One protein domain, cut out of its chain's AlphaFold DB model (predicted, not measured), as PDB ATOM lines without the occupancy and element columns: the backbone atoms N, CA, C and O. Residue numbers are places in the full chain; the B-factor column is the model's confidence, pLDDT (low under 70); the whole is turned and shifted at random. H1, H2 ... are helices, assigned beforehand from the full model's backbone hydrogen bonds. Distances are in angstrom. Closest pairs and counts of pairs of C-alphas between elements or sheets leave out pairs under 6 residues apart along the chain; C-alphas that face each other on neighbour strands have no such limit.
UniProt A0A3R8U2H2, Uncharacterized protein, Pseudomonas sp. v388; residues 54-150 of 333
ATOM      1  N   GLU A  54     -49.622   5.844 -24.789       63.12
ATOM      2  CA  GLU A  54     -48.177   5.687 -24.579       63.12
ATOM      3  C   GLU A  54     -47.567   6.906 -23.874       63.12
ATOM      4  O   GLU A  54     -46.777   6.738 -22.946       63.12
ATOM      5  N   THR A  55     -47.971   8.128 -24.239       64.25
ATOM      6  CA  THR A  55     -47.536   9.349 -23.536       64.25
ATOM      7  C   THR A  55     -48.125   9.456 -22.133       64.25
ATOM      8  O   THR A  55     -47.402   9.850 -21.221       64.25
ATOM      9  N   GLY A  56     -49.382   9.055 -21.922       59.38
ATOM     10  CA  GLY A  56     -49.984   8.978 -20.587       59.38
ATOM     11  C   GLY A  56     -49.267   7.976 -19.676       59.38
ATOM     12  O   GLY A  56     -48.921   8.306 -18.546       59.38
ATOM     13  N   CYS A  57     -48.956   6.785 -20.192       50.22
ATOM     14  CA  CYS A  57     -48.213   5.756 -19.463       50.22
ATOM     15  C   CYS A  57     -46.766   6.190 -19.173       50.22
ATOM     16  O   CYS A  57     -46.282   6.017 -18.057       50.22
ATOM     17  N   ALA A  58     -46.089   6.825 -20.137       59.88
ATOM     18  CA  ALA A  58     -44.741   7.362 -19.948       59.88
ATOM     19  C   ALA A  58     -44.702   8.517 -18.934       59.88
ATOM     20  O   ALA A  58     -43.774   8.590 -18.130       59.88
ATOM     21  N   ALA A  59     -45.707   9.399 -18.928       59.22
ATOM     22  CA  ALA A  59     -45.823  10.474 -17.944       59.22
ATOM     23  C   ALA A  59     -46.049   9.921 -16.530       59.22
ATOM     24  O   ALA A  59     -45.370  10.337 -15.597       59.22
ATOM     25  N   GLN A  60     -46.924   8.925 -16.386       60.19
ATOM     26  CA  GLN A  60     -47.233   8.292 -15.102       60.19
ATOM     27  C   GLN A  60     -46.065   7.431 -14.575       60.19
ATOM     28  O   GLN A  60     -45.782   7.408 -13.375       60.19
ATOM     29  N   ALA A  61     -45.319   6.773 -15.470       62.47
ATOM     30  CA  ALA A  61     -44.066   6.091 -15.141       62.47
ATOM     31  C   ALA A  61     -42.969   7.082 -14.714       62.47
ATOM     32  O   ALA A  61     -42.228   6.825 -13.769       62.47
ATOM     33  N   LYS A  62     -42.888   8.247 -15.367       67.44
ATOM     34  CA  LYS A  62     -41.949   9.309 -14.990       67.44
ATOM     35  C   LYS A  62     -42.292   9.921 -13.628       67.44
ATOM     36  O   LYS A  62     -41.390  10.154 -12.834       67.44
ATOM     37  N   GLU A  63     -43.573  10.149 -13.352       66.31
ATOM     38  CA  GLU A  63     -44.059  10.687 -12.076       66.31
ATOM     39  C   GLU A  63     -43.797   9.712 -10.919       66.31
ATOM     40  O   GLU A  63     -43.178  10.088  -9.928       66.31
ATOM     41  N   SER A  64     -44.126   8.429 -11.093       70.44
ATOM     42  CA  SER A  64     -43.837   7.391 -10.088       70.44
ATOM     43  C   SER A  64     -42.338   7.157  -9.852       70.44
ATOM     44  O   SER A  64     -41.925   6.932  -8.713       70.44
ATOM     45  N   ASN A  65     -41.503   7.254 -10.892       76.50
ATOM     46  CA  ASN A  65     -40.047   7.194 -10.737       76.50
ATOM     47  C   ASN A  65     -39.492   8.409  -9.991       76.50
ATOM     48  O   ASN A  65     -38.621   8.241  -9.137       76.50
ATOM     49  N   ASN A  66     -40.015   9.606 -10.266       77.94
ATOM     50  CA  ASN A  66     -39.621  10.821  -9.559       77.94
ATOM     51  C   ASN A  66     -40.008  10.740  -8.072       77.94
ATOM     52  O   ASN A  66     -39.177  10.992  -7.202       77.94
ATOM     53  N   ASP A  67     -41.216  10.259  -7.762       87.62
ATOM     54  CA  ASP A  67     -41.651  10.025  -6.380       87.62
ATOM     55  C   ASP A  67     -40.741   9.031  -5.647       87.62
ATOM     56  O   ASP A  67     -40.351   9.267  -4.500       87.62
ATOM     57  N   ARG A  68     -40.350   7.935  -6.310       93.50
ATOM     58  CA  ARG A  68     -39.417   6.953  -5.742       93.50
ATOM     59  C   ARG A  68     -38.028   7.556  -5.521       93.50
ATOM     60  O   ARG A  68     -37.473   7.400  -4.436       93.50
ATOM     61  N   GLY A  69     -37.474   8.239  -6.520       95.00
ATOM     62  CA  GLY A  69     -36.163   8.887  -6.436       95.00
ATOM     63  C   GLY A  69     -36.098   9.917  -5.315       95.00
ATOM     64  O   GLY A  69     -35.185   9.905  -4.490       95.00
ATOM     65  N   ARG A  70     -37.143  10.735  -5.204       95.00
ATOM     66  CA  ARG A  70     -37.317  11.705  -4.127       95.00
ATOM     67  C   ARG A  70     -37.400  11.043  -2.753       95.00
ATOM     68  O   ARG A  70     -36.777  11.520  -1.809       95.00
ATOM     69  N   GLN A  71     -38.146   9.945  -2.613       95.31
ATOM     70  CA  GLN A  71     -38.213   9.195  -1.353       95.31
ATOM     71  C   GLN A  71     -36.858   8.590  -0.968       95.31
ATOM     72  O   GLN A  71     -36.482   8.658   0.202       95.31
ATOM     73  N   LEU A  72     -36.115   8.033  -1.931       96.25
ATOM     74  CA  LEU A  72     -34.755   7.533  -1.706       96.25
ATOM     75  C   LEU A  72     -33.841   8.657  -1.213       96.25
ATOM     76  O   LEU A  72     -33.253   8.523  -0.143       96.25
ATOM     77  N   MET A  73     -33.811   9.784  -1.927       96.94
ATOM     78  CA  MET A  73     -33.043  10.972  -1.549       96.94
ATOM     79  C   MET A  73     -33.379  11.437  -0.128       96.94
ATOM     80  O   MET A  73     -32.485  11.644   0.689       96.94
ATOM     81  N   LEU A  74     -34.668  11.579   0.201       95.88
ATOM     82  CA  LEU A  74     -35.086  12.020   1.531       95.88
ATOM     83  C   LEU A  74     -34.658  11.054   2.633       95.88
ATOM     84  O   LEU A  74     -34.256  11.493   3.711       95.88
ATOM     85  N   ASN A  75     -34.758   9.749   2.387       95.38
ATOM     86  CA  ASN A  75     -34.350   8.737   3.354       95.38
ATOM     87  C   ASN A  75     -32.840   8.776   3.604       95.38
ATOM     88  O   ASN A  75     -32.444   8.738   4.768       95.38
ATOM     89  N   GLN A  76     -32.035   8.902   2.545       94.81
ATOM     90  CA  GLN A  76     -30.574   8.942   2.650       94.81
ATOM     91  C   GLN A  76     -30.078  10.237   3.302       94.81
ATOM     92  O   GLN A  76     -29.348  10.199   4.290       94.81
ATOM     93  N   LEU A  77     -30.525  11.391   2.802       94.88
ATOM     94  CA  LEU A  77     -29.947  12.686   3.174       94.88
ATOM     95  C   LEU A  77     -30.594  13.319   4.413       94.88
ATOM     96  O   LEU A  77     -29.946  14.070   5.143       94.88
ATOM     97  N   TYR A  78     -31.874  13.029   4.668       93.94
ATOM     98  CA  TYR A  78     -32.679  13.753   5.661       93.94
ATOM     99  C   TYR A  78     -33.440  12.846   6.637       93.94
ATOM    100  O   TYR A  78     -34.289  13.320   7.401       93.94
ATOM    101  N   GLY A  79     -33.186  11.533   6.624       91.69
ATOM    102  CA  GLY A  79     -33.888  10.580   7.487       91.69
ATOM    103  C   GLY A  79     -35.400  10.519   7.225       91.69
ATOM    104  O   GLY A  79     -36.188  10.325   8.154       91.69
ATOM    105  N   GLY A  80     -35.810  10.736   5.972       89.56
ATOM    106  CA  GLY A  80     -37.188  10.596   5.493       89.56
ATOM    107  C   GLY A  80     -38.069  11.831   5.680       89.56
ATOM    108  O   GLY A  80     -39.292  11.732   5.566       89.56
ATOM    109  N   ARG A  81     -37.490  12.997   5.993       87.88
ATOM    110  CA  ARG A  81     -38.237  14.248   6.196       87.88
ATOM    111  C   ARG A  81     -37.827  15.309   5.195       87.88
ATOM    112  O   ARG A  81     -36.655  15.437   4.875       87.88
ATOM    113  N   GLU A  82     -38.798  16.105   4.767       85.19
ATOM    114  CA  GLU A  82     -38.519  17.265   3.928       85.19
ATOM    115  C   GLU A  82     -37.673  18.293   4.698       85.19
ATOM    116  O   GLU A  82     -38.075  18.697   5.799       85.19
ATOM    117  N   PRO A  83     -36.527  18.733   4.156       85.06
ATOM    118  CA  PRO A  83     -35.698  19.739   4.802       85.06
ATOM    119  C   PRO A  83     -36.279  21.149   4.656       85.06
ATOM    120  O   PRO A  83     -36.958  21.484   3.685       85.06
ATOM    121  N   VAL A  84     -35.928  22.022   5.600       87.94
ATOM    122  CA  VAL A  84     -36.000  23.470   5.376       87.94
ATOM    123  C   VAL A  84     -34.702  23.882   4.692       87.94
ATOM    124  O   VAL A  84     -33.634  23.702   5.268       87.94
ATOM    125  N   LEU A  85     -34.799  24.421   3.477       91.25
ATOM    126  CA  LEU A  85     -33.629  24.852   2.711       91.25
ATOM    127  C   LEU A  85     -33.110  26.198   3.206       91.25
ATOM    128  O   LEU A  85     -33.888  27.103   3.528       91.25
ATOM    129  N   ILE A  86     -31.790  26.334   3.214       91.19
ATOM    130  CA  ILE A  86     -31.078  27.508   3.706       91.19
ATOM    131  C   ILE A  86     -30.222  28.069   2.580       91.19
ATOM    132  O   ILE A  86     -29.603  27.340   1.813       91.19
ATOM    133  N   SER A  87     -30.182  29.396   2.471       90.00
ATOM    134  CA  SER A  87     -29.293  30.044   1.512       90.00
ATOM    135  C   SER A  87     -27.845  29.982   1.992       90.00
ATOM    136  O   SER A  87     -27.525  30.432   3.092       90.00
ATOM    137  N   GLY A  88     -26.968  29.498   1.118       87.75
ATOM    138  CA  GLY A  88     -25.522  29.495   1.312       87.75
ATOM    139  C   GLY A  88     -24.834  30.853   1.167       87.75
ATOM    140  O   GLY A  88     -23.652  30.959   1.465       87.75
ATOM    141  N   ALA A  89     -25.553  31.915   0.779       88.94
ATOM    142  CA  ALA A  89     -24.977  33.234   0.471       88.94
ATOM    143  C   ALA A  89     -24.250  33.911   1.650       88.94
ATOM    144  O   ALA A  89     -23.521  34.885   1.482       88.94
ATOM    145  N   LEU A  90     -24.489  33.429   2.870       85.31
ATOM    146  CA  LEU A  90     -23.821  33.900   4.077       85.31
ATOM    147  C   LEU A  90     -22.598  33.056   4.463       85.31
ATOM    148  O   LEU A  90     -21.955  33.361   5.465       85.31
ATOM    149  N   GLY A  91     -22.270  32.017   3.694       86.06
ATOM    150  CA  GLY A  91     -21.125  31.148   3.930       86.06
ATOM    151  C   GLY A  91     -21.125  30.504   5.321       86.06
ATOM    152  O   GLY A  91     -22.166  30.290   5.951       86.06
ATOM    153  N   MET A  92     -19.922  30.280   5.853       85.44
ATOM    154  CA  MET A  92     -19.674  29.697   7.178       85.44
ATOM    155  C   MET A  92     -19.811  30.705   8.331       85.44
ATOM    156  O   MET A  92     -18.940  30.813   9.198       85.44
ATOM    157  N   ARG A  93     -20.921  31.453   8.377       84.00
ATOM    158  CA  ARG A  93     -21.296  32.187   9.598       84.00
ATOM    159  C   ARG A  93     -21.543  31.215  10.752       84.00
ATOM    160  O   ARG A  93     -21.846  30.043  10.551       84.00
ATOM    161  N   HIS A  94     -21.422  31.719  11.979       81.81
ATOM    162  CA  HIS A  94     -21.499  30.917  13.201       81.81
ATOM    163  C   HIS A  94     -22.751  30.020  13.285       81.81
ATOM    164  O   HIS A  94     -22.666  28.870  13.704       81.81
ATOM    165  N   ASP A  95     -23.900  30.517  12.829       84.88
ATOM    166  CA  ASP A  95     -25.181  29.805  12.766       84.88
ATOM    167  C   ASP A  95     -25.245  28.696  11.700       84.88
ATOM    168  O   ASP A  95     -26.104  27.815  11.788       84.88
ATOM    169  N   ASN A  96     -24.328  28.706  10.732       86.44
ATOM    170  CA  ASN A  96     -24.211  27.703   9.675       86.44
ATOM    171  C   ASN A  96     -23.187  26.606   9.998       86.44
ATOM    172  O   ASN A  96     -23.279  25.518   9.437       86.44
ATOM    173  N   MET A  97     -22.250  26.843  10.924       81.56
ATOM    174  CA  MET A  97     -21.135  25.921  11.202       81.56
ATOM    175  C   MET A  97     -21.564  24.540  11.719       81.56
ATOM    176  O   MET A  97     -20.846  23.564  11.527       81.56
ATOM    177  N   ALA A  98     -22.700  24.455  12.417       84.81
ATOM    178  CA  ALA A  98     -23.197  23.207  13.007       84.81
ATOM    179  C   ALA A  98     -24.255  22.496  12.143       84.81
ATOM    180  O   ALA A  98     -24.764  21.449  12.545       84.81
ATOM    181  N   ARG A  99     -24.619  23.080  10.998       89.19
ATOM    182  CA  ARG A  99     -25.670  22.564  10.116       89.19
ATOM    183  C   ARG A  99     -25.138  21.488   9.186       89.19
ATOM    184  O   ARG A  99     -23.939  21.426   8.918       89.19
ATOM    185  N   SER A 100     -26.046  20.656   8.690       91.06
ATOM    186  CA  SER A 100     -25.712  19.717   7.622       91.06
ATOM    187  C   SER A 100     -25.486  20.467   6.307       91.06
ATOM    188  O   SER A 100     -26.262  21.365   5.980       91.06
ATOM    189  N   SER A 101     -24.483  20.061   5.526       92.44
ATOM    190  CA  SER A 101     -24.243  20.537   4.151       92.44
ATOM    191  C   SER A 101     -25.494  20.365   3.278       92.44
ATOM    192  O   SER A 101     -25.857  21.255   2.509       92.44
ATOM    193  N   TYR A 102     -26.243  19.275   3.478       94.62
ATOM    194  CA  TYR A 102     -27.490  18.998   2.761       94.62
ATOM    195  C   TYR A 102     -28.592  20.050   2.986       94.62
ATOM    196  O   TYR A 102     -29.491  20.166   2.156       94.62
ATOM    197  N   GLU A 103     -28.565  20.828   4.075       94.31
ATOM    198  CA  GLU A 103     -29.536  21.920   4.293       94.31
ATOM    199  C   GLU A 103     -29.332  23.094   3.314       94.31
ATOM    200  O   GLU A 103     -30.236  23.915   3.149       94.31
ATOM    201  N   PHE A 104     -28.170  23.168   2.655       96.06
ATOM    202  CA  PHE A 104     -27.809  24.226   1.708       96.06
ATOM    203  C   PHE A 104     -28.061  23.855   0.243       96.06
ATOM    204  O   PHE A 104     -27.890  24.702  -0.635       96.06
ATOM    205  N   LEU A 105     -28.493  22.619  -0.036       96.81
ATOM    206  CA  LEU A 105     -28.902  22.210  -1.378       96.81
ATOM    207  C   LEU A 105     -30.049  23.099  -1.877       96.81
ATOM    208  O   LEU A 105     -31.016  23.378  -1.162       96.81
ATOM    209  N   THR A 106     -29.953  23.554  -3.125       96.88
ATOM    210  CA  THR A 106     -31.021  24.336  -3.756       96.88
ATOM    211  C   THR A 106     -32.172  23.431  -4.186       96.88
ATOM    212  O   THR A 106     -32.044  22.210  -4.267       96.88
ATOM    213  N   ARG A 107     -33.326  24.022  -4.523       95.62
ATOM    214  CA  ARG A 107     -34.449  23.245  -5.069       95.62
ATOM    215  C   ARG A 107     -34.055  22.527  -6.364       95.62
ATOM    216  O   ARG A 107     -34.438  21.380  -6.553       95.62
ATOM    217  N   GLN A 108     -33.268  23.183  -7.214       96.69
ATOM    218  CA  GLN A 108     -32.747  22.601  -8.447       96.69
ATOM    219  C   GLN A 108     -31.804  21.427  -8.161       96.69
ATOM    220  O   GLN A 108     -31.907  20.400  -8.832       96.69
ATOM    221  N   ASP A 109     -30.943  21.548  -7.144       97.75
ATOM    222  CA  ASP A 109     -30.061  20.451  -6.730       97.75
ATOM    223  C   ASP A 109     -30.893  19.249  -6.244       97.75
ATOM    224  O   ASP A 109     -30.622  18.122  -6.640       97.75
ATOM    225  N   LEU A 110     -31.960  19.473  -5.466       95.94
ATOM    226  CA  LEU A 110     -32.854  18.400  -5.005       95.94
ATOM    227  C   LEU A 110     -33.652  17.738  -6.131       95.94
ATOM    228  O   LEU A 110     -33.845  16.522  -6.118       95.94
ATOM    229  N   GLU A 111     -34.130  18.516  -7.102       96.12
ATOM    230  CA  GLU A 111     -34.809  17.983  -8.286       96.12
ATOM    231  C   GLU A 111     -33.857  17.120  -9.123       96.12
ATOM    232  O   GLU A 111     -34.239  16.043  -9.577       96.12
ATOM    233  N   LEU A 112     -32.609  17.563  -9.311       97.81
ATOM    234  CA  LEU A 112     -31.572  16.767  -9.967       97.81
ATOM    235  C   LEU A 112     -31.254  15.499  -9.170       97.81
ATOM    236  O   LEU A 112     -31.292  14.407  -9.731       97.81
ATOM    237  N   LEU A 113     -30.964  15.631  -7.876       97.56
ATOM    238  CA  LEU A 113     -30.580  14.510  -7.025       97.56
ATOM    239  C   LEU A 113     -31.695  13.469  -6.941       97.56
ATOM    240  O   LEU A 113     -31.397  12.287  -7.038       97.56
ATOM    241  N   SER A 114     -32.967  13.870  -6.864       97.19
ATOM    242  CA  SER A 114     -34.101  12.931  -6.901       97.19
ATOM    243  C   SER A 114     -34.046  12.025  -8.138       97.19
ATOM    244  O   SER A 114     -34.168  10.803  -8.022       97.19
ATOM    245  N   ASP A 115     -33.771  12.600  -9.313       97.75
ATOM    246  CA  ASP A 115     -33.614  11.827 -10.546       97.75
ATOM    247  C   ASP A 115     -32.327  10.983 -10.544       97.75
ATOM    248  O   ASP A 115     -32.350   9.835 -10.991       97.75
ATOM    249  N   VAL A 116     -31.219  11.506 -10.002       97.44
ATOM    250  CA  VAL A 116     -29.948  10.771  -9.855       97.44
ATOM    251  C   VAL A 116     -30.121   9.553  -8.945       97.44
ATOM    252  O   VAL A 116     -29.669   8.474  -9.314       97.44
ATOM    253  N   TYR A 117     -30.810   9.676  -7.807       97.75
ATOM    254  CA  TYR A 117     -31.092   8.553  -6.904       97.75
ATOM    255  C   TYR A 117     -31.950   7.487  -7.584       97.75
ATOM    256  O   TYR A 117     -31.639   6.300  -7.481       97.75
ATOM    257  N   SER A 118     -33.006   7.889  -8.304       97.25
ATOM    258  CA  SER A 118     -33.820   6.944  -9.078       97.25
ATOM    259  C   SER A 118     -32.969   6.216 -10.121       97.25
ATOM    260  O   SER A 118     -33.007   4.990 -10.206       97.25
ATOM    261  N   TYR A 119     -32.178   6.965 -10.890       96.75
ATOM    262  CA  TYR A 119     -31.325   6.413 -11.935       96.75
ATOM    263  C   TYR A 119     -30.268   5.457 -11.371       96.75
ATOM    264  O   TYR A 119     -30.169   4.319 -11.822       96.75
ATOM    265  N   ALA A 120     -29.522   5.879 -10.350       95.94
ATOM    266  CA  ALA A 120     -28.509   5.068  -9.685       95.94
ATOM    267  C   ALA A 120     -29.105   3.763  -9.140       95.94
ATOM    268  O   ALA A 120     -28.555   2.687  -9.379       95.94
ATOM    269  N   GLN A 121     -30.278   3.839  -8.502       96.44
ATOM    270  CA  GLN A 121     -30.989   2.665  -8.004       96.44
ATOM    271  C   GLN A 121     -31.353   1.680  -9.126       96.44
ATOM    272  O   GLN A 121     -31.234   0.470  -8.922       96.44
ATOM    273  N   ASP A 122     -31.779   2.173 -10.292       95.56
ATOM    274  CA  ASP A 122     -32.133   1.335 -11.449       95.56
ATOM    275  C   ASP A 122     -30.913   0.719 -12.131       95.56
ATOM    276  O   ASP A 122     -30.994  -0.386 -12.664       95.56
ATOM    277  N   GLN A 123     -29.777   1.417 -12.103       96.06
ATOM    278  CA  GLN A 123     -28.504   0.912 -12.617       96.06
ATOM    279  C   GLN A 123     -27.772   0.003 -11.618       96.06
ATOM    280  O   GLN A 123     -26.710  -0.526 -11.939       96.06
ATOM    281  N   GLY A 124     -28.324  -0.197 -10.417       96.38
ATOM    282  CA  GLY A 124     -27.692  -0.998  -9.370       96.38
ATOM    283  C   GLY A 124     -26.416  -0.369  -8.811       96.38
ATOM    284  O   GLY A 124     -25.541  -1.101  -8.361       96.38
ATOM    285  N   VAL A 125     -26.300   0.959  -8.860       96.44
ATOM    286  CA  VAL A 125     -25.221   1.719  -8.218       96.44
ATOM    287  C   VAL A 125     -25.499   1.816  -6.719       96.44
ATOM    288  O   VAL A 125     -26.625   2.099  -6.304       96.44
ATOM    289  N   ASP A 126     -24.469   1.608  -5.903       96.50
ATOM    290  CA  ASP A 126     -24.519   1.859  -4.466       96.50
ATOM    291  C   ASP A 126     -24.790   3.348  -4.215       96.50
ATOM    292  O   ASP A 126     -24.018   4.222  -4.625       96.50
ATOM    293  N   LEU A 127     -25.901   3.642  -3.536       95.94
ATOM    294  CA  LEU A 127     -26.366   5.010  -3.312       95.94
ATOM    295  C   LEU A 127     -25.396   5.846  -2.466       95.94
ATOM    296  O   LEU A 127     -25.431   7.067  -2.578       95.94
ATOM    297  N   THR A 128     -24.467   5.217  -1.736       94.69
ATOM    298  CA  THR A 128     -23.391   5.923  -1.021       94.69
ATOM    299  C   THR A 128     -22.572   6.805  -1.967       94.69
ATOM    300  O   THR A 128     -22.140   7.892  -1.591       94.69
ATOM    301  N   TYR A 129     -22.384   6.391  -3.225       94.81
ATOM    302  CA  TYR A 129     -21.712   7.234  -4.213       94.81
ATOM    303  C   TYR A 129     -22.501   8.509  -4.538       94.81
ATOM    304  O   TYR A 129     -21.907   9.571  -4.723       94.81
ATOM    305  N   VAL A 130     -23.832   8.419  -4.595       95.81
ATOM    306  CA  VAL A 130     -24.709   9.577  -4.820       95.81
ATOM    307  C   VAL A 130     -24.728  10.480  -3.586       95.81
ATOM    308  O   VAL A 130     -24.690  11.699  -3.737       95.81
ATOM    309  N   ASP A 131     -24.696   9.902  -2.381       95.31
ATOM    310  CA  ASP A 131     -24.626  10.651  -1.119       95.31
ATOM    311  C   ASP A 131     -23.368  11.531  -1.044       95.31
ATOM    312  O   ASP A 131     -23.436  12.667  -0.573       95.31
ATOM    313  N   LEU A 132     -22.227  11.033  -1.539       93.56
ATOM    314  CA  LEU A 132     -20.975  11.799  -1.604       93.56
ATOM    315  C   LEU A 132     -21.064  12.968  -2.589       93.56
ATOM    316  O   LEU A 132     -20.623  14.066  -2.268       93.56
ATOM    317  N   ILE A 133     -21.686  12.763  -3.753       95.50
ATOM    318  CA  ILE A 133     -21.921  13.845  -4.722       95.50
ATOM    319  C   ILE A 133     -22.864  14.895  -4.124       95.50
ATOM    320  O   ILE A 133     -22.620  16.093  -4.257       95.50
ATOM    321  N   ALA A 134     -23.928  14.465  -3.441       96.19
ATOM    322  CA  ALA A 134     -24.833  15.370  -2.741       96.19
ATOM    323  C   ALA A 134     -24.114  16.155  -1.630       96.19
ATOM    324  O   ALA A 134     -24.425  17.329  -1.426       96.19
ATOM    325  N   ASP A 135     -23.153  15.534  -0.936       94.12
ATOM    326  CA  ASP A 135     -22.359  16.183   0.114       94.12
ATOM    327  C   ASP A 135     -21.446  17.252  -0.481       94.12
ATOM    328  O   ASP A 135     -21.464  18.382  -0.004       94.12
ATOM    329  N   ASP A 136     -20.745  16.955  -1.580       94.38
ATOM    330  CA  ASP A 136     -19.899  17.941  -2.264       94.38
ATOM    331  C   ASP A 136     -20.714  19.126  -2.813       94.38
ATOM    332  O   ASP A 136     -20.276  20.274  -2.715       94.38
ATOM    333  N   ILE A 137     -21.910  18.886  -3.373       96.56
ATOM    334  CA  ILE A 137     -22.796  19.978  -3.813       96.56
ATOM    335  C   ILE A 137     -23.250  20.793  -2.597       96.56
ATOM    336  O   ILE A 137     -23.199  22.023  -2.630       96.56
ATOM    337  N   GLY A 138     -23.673  20.133  -1.515       95.44
ATOM    338  CA  GLY A 138     -24.100  20.793  -0.282       95.44
ATOM    339  C   GLY A 138     -22.993  21.651   0.335       95.44
ATOM    340  O   GLY A 138     -23.237  22.804   0.684       95.44
ATOM    341  N   ASP A 139     -21.771  21.125   0.409       92.94
ATOM    342  CA  ASP A 139     -20.592  21.816   0.937       92.94
ATOM    343  C   ASP A 139     -20.208  23.014   0.058       92.94
ATOM    344  O   ASP A 139     -19.989  24.120   0.563       92.94
ATOM    345  N   TYR A 140     -20.251  22.848  -1.268       95.44
ATOM    346  CA  TYR A 140     -20.102  23.944  -2.224       95.44
ATOM    347  C   TYR A 140     -21.116  25.068  -1.966       95.44
ATOM    348  O   TYR A 140     -20.722  26.232  -1.842       95.44
ATOM    349  N   ARG A 141     -22.408  24.740  -1.820       96.62
ATOM    350  CA  ARG A 141     -23.451  25.737  -1.525       96.62
ATOM    351  C   ARG A 141     -23.232  26.391  -0.163       96.62
ATOM    352  O   ARG A 141     -23.313  27.613  -0.067       96.62
ATOM    353  N   GLN A 142     -22.929  25.607   0.873       94.62
ATOM    354  CA  GLN A 142     -22.708  26.083   2.244       94.62
ATOM    355  C   GLN A 142     -21.613  27.154   2.321       94.62
ATOM    356  O   GLN A 142     -21.685  28.053   3.162       94.62
ATOM    357  N   HIS A 143     -20.639  27.106   1.416       93.69
ATOM    358  CA  HIS A 143     -19.540  28.058   1.329       93.69
ATOM    359  C   HIS A 143     -19.758  29.157   0.275       93.69
ATOM    360  O   HIS A 143     -18.809  29.528  -0.413       93.69
ATOM    361  N   ASP A 144     -20.972  29.708   0.159       94.88
ATOM    362  CA  ASP A 144     -21.320  30.759  -0.820       94.88
ATOM    363  C   ASP A 144     -20.905  30.368  -2.248       94.88
ATOM    364  O   ASP A 144     -20.095  31.043  -2.889       94.88
ATOM    365  N   ASP A 145     -21.409  29.222  -2.715       95.75
ATOM    366  CA  ASP A 145     -21.064  28.656  -4.026       95.75
ATOM    367  C   ASP A 145     -19.535  28.527  -4.204       95.75
ATOM    368  O   ASP A 145     -18.937  28.966  -5.193       95.75
ATOM    369  N   GLY A 146     -18.882  27.974  -3.178       92.75
ATOM    370  CA  GLY A 146     -17.440  27.746  -3.107       92.75
ATOM    371  C   GLY A 146     -16.580  28.993  -2.876       92.75
ATOM    372  O   GLY A 146     -15.377  28.848  -2.669       92.75
ATOM    373  N   ARG A 147     -17.136  30.213  -2.859       91.00
ATOM    374  CA  ARG A 147     -16.361  31.458  -2.650       91.00
ATOM    375  C   ARG A 147     -15.748  31.567  -1.260       91.00
ATOM    376  O   ARG A 147     -14.718  32.214  -1.089       91.00
ATOM    377  N   GLY A 148     -16.399  30.963  -0.272       87.06
ATOM    378  CA  GLY A 148     -15.916  30.871   1.101       87.06
ATOM    379  C   GLY A 148     -14.831  29.813   1.297       87.06
ATOM    380  O   GLY A 148     -14.215  29.787   2.362       87.06
ATOM    381  N   MET A 149     -14.581  28.957   0.301       84.06
ATOM    382  CA  MET A 149     -13.492  27.986   0.332       84.06
ATOM    383  C   MET A 149     -12.253  28.558  -0.352       84.06
ATOM    384  O   MET A 149     -12.295  29.040  -1.482       84.06
ATOM    385  N   GLY A 150     -11.122  28.502   0.351       84.56
ATOM    386  CA  GLY A 150      -9.833  28.804  -0.256       84.56
ATOM    387  C   GLY A 150      -9.437  27.700  -1.233       84.56
ATOM    388  O   GLY A 150      -9.631  26.523  -0.950       84.56
TER     389      GLY A 150
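This is residues 54 to 150 of the 333 residues of an uncharacterized protein of Pseudomonas sp. v388 (UniProt A0A3R8U2H2). A long helix, H1, crosses a helical hairpin of H3 and H4 over the H3 side; the first residues of H1, 54 to 61, stick out free as an arm. From the other end of H1, the long link of residues 79 to 100 swings out past the open end of the hairpin, and the short helix H2 then packs on H4. The printed part has 97 residues with four named helices, in the order H1, H2, H3, H4, and no named strand; its class is all helix. It is only just compact, close to loose, with a radius of gyration of the C-alphas of 14.9 A, and it spans 51 by 25 by 23 A, the free arm adding to its length.

H1, the longest helix, holds residues 54 to 78 and measures 34.9 A from its first C-alpha at (-48.177, 5.687, -24.579) to its last at (-32.679, 13.753, 5.661). H3, residues 107 to 122, measures 22.9 A. H4, residues 128 to 142, measures 20.4 A and ends with C-alpha 142 at (-22.708, 26.083, 2.244). H2 is the short helix of residues 101 to 104, 5.7 A long.

H1 touches H3 with residues 65 to 73 alone; the closest C-alphas are those of Gly 69 and Ser 118, 4.0 A apart. The lines of H1 and H3 stand about perpendicular, at 78 degrees. H1 and H4 are close but not clearly touching, with the C-alphas of Leu 77 and Asp 131 the closest at 7.1 A; their lines are about perpendicular, at 74 degrees. H3 and H4 form a helical hairpin, running opposite ways at a shallow tilt of 9 degrees, and they touch, the closest C-alphas being those of Tyr 117 and Val 130 at 6.8 A. H2 touches H4, the closest C-alphas being those of Ser 101 and Gly 138 at 4.4 A. H2 and H1 are close but not clearly touching, with the C-alphas of Leu 77 and Tyr 102 the closest at 6.8 A. H2 and H3 are apart. In H1, H3 and H4 every pair of O i and N i+4 is within hydrogen-bond range; H2 is too short for such a pair.

The two C-alphas farthest apart are those of Glu 54 and His 94, at 52.7 A. Without residues 54 to 61, which stand free, the body of 89 residues spans 38 by 23 by 19 A. The printed part has no cut. The link from H1 to H2 is long, with 22 residues, while the links from H2 to H3 and from H3 to H4 are tight. The mean pLDDT of the printed part is 89.1, and residues 54 to 63 are under 70.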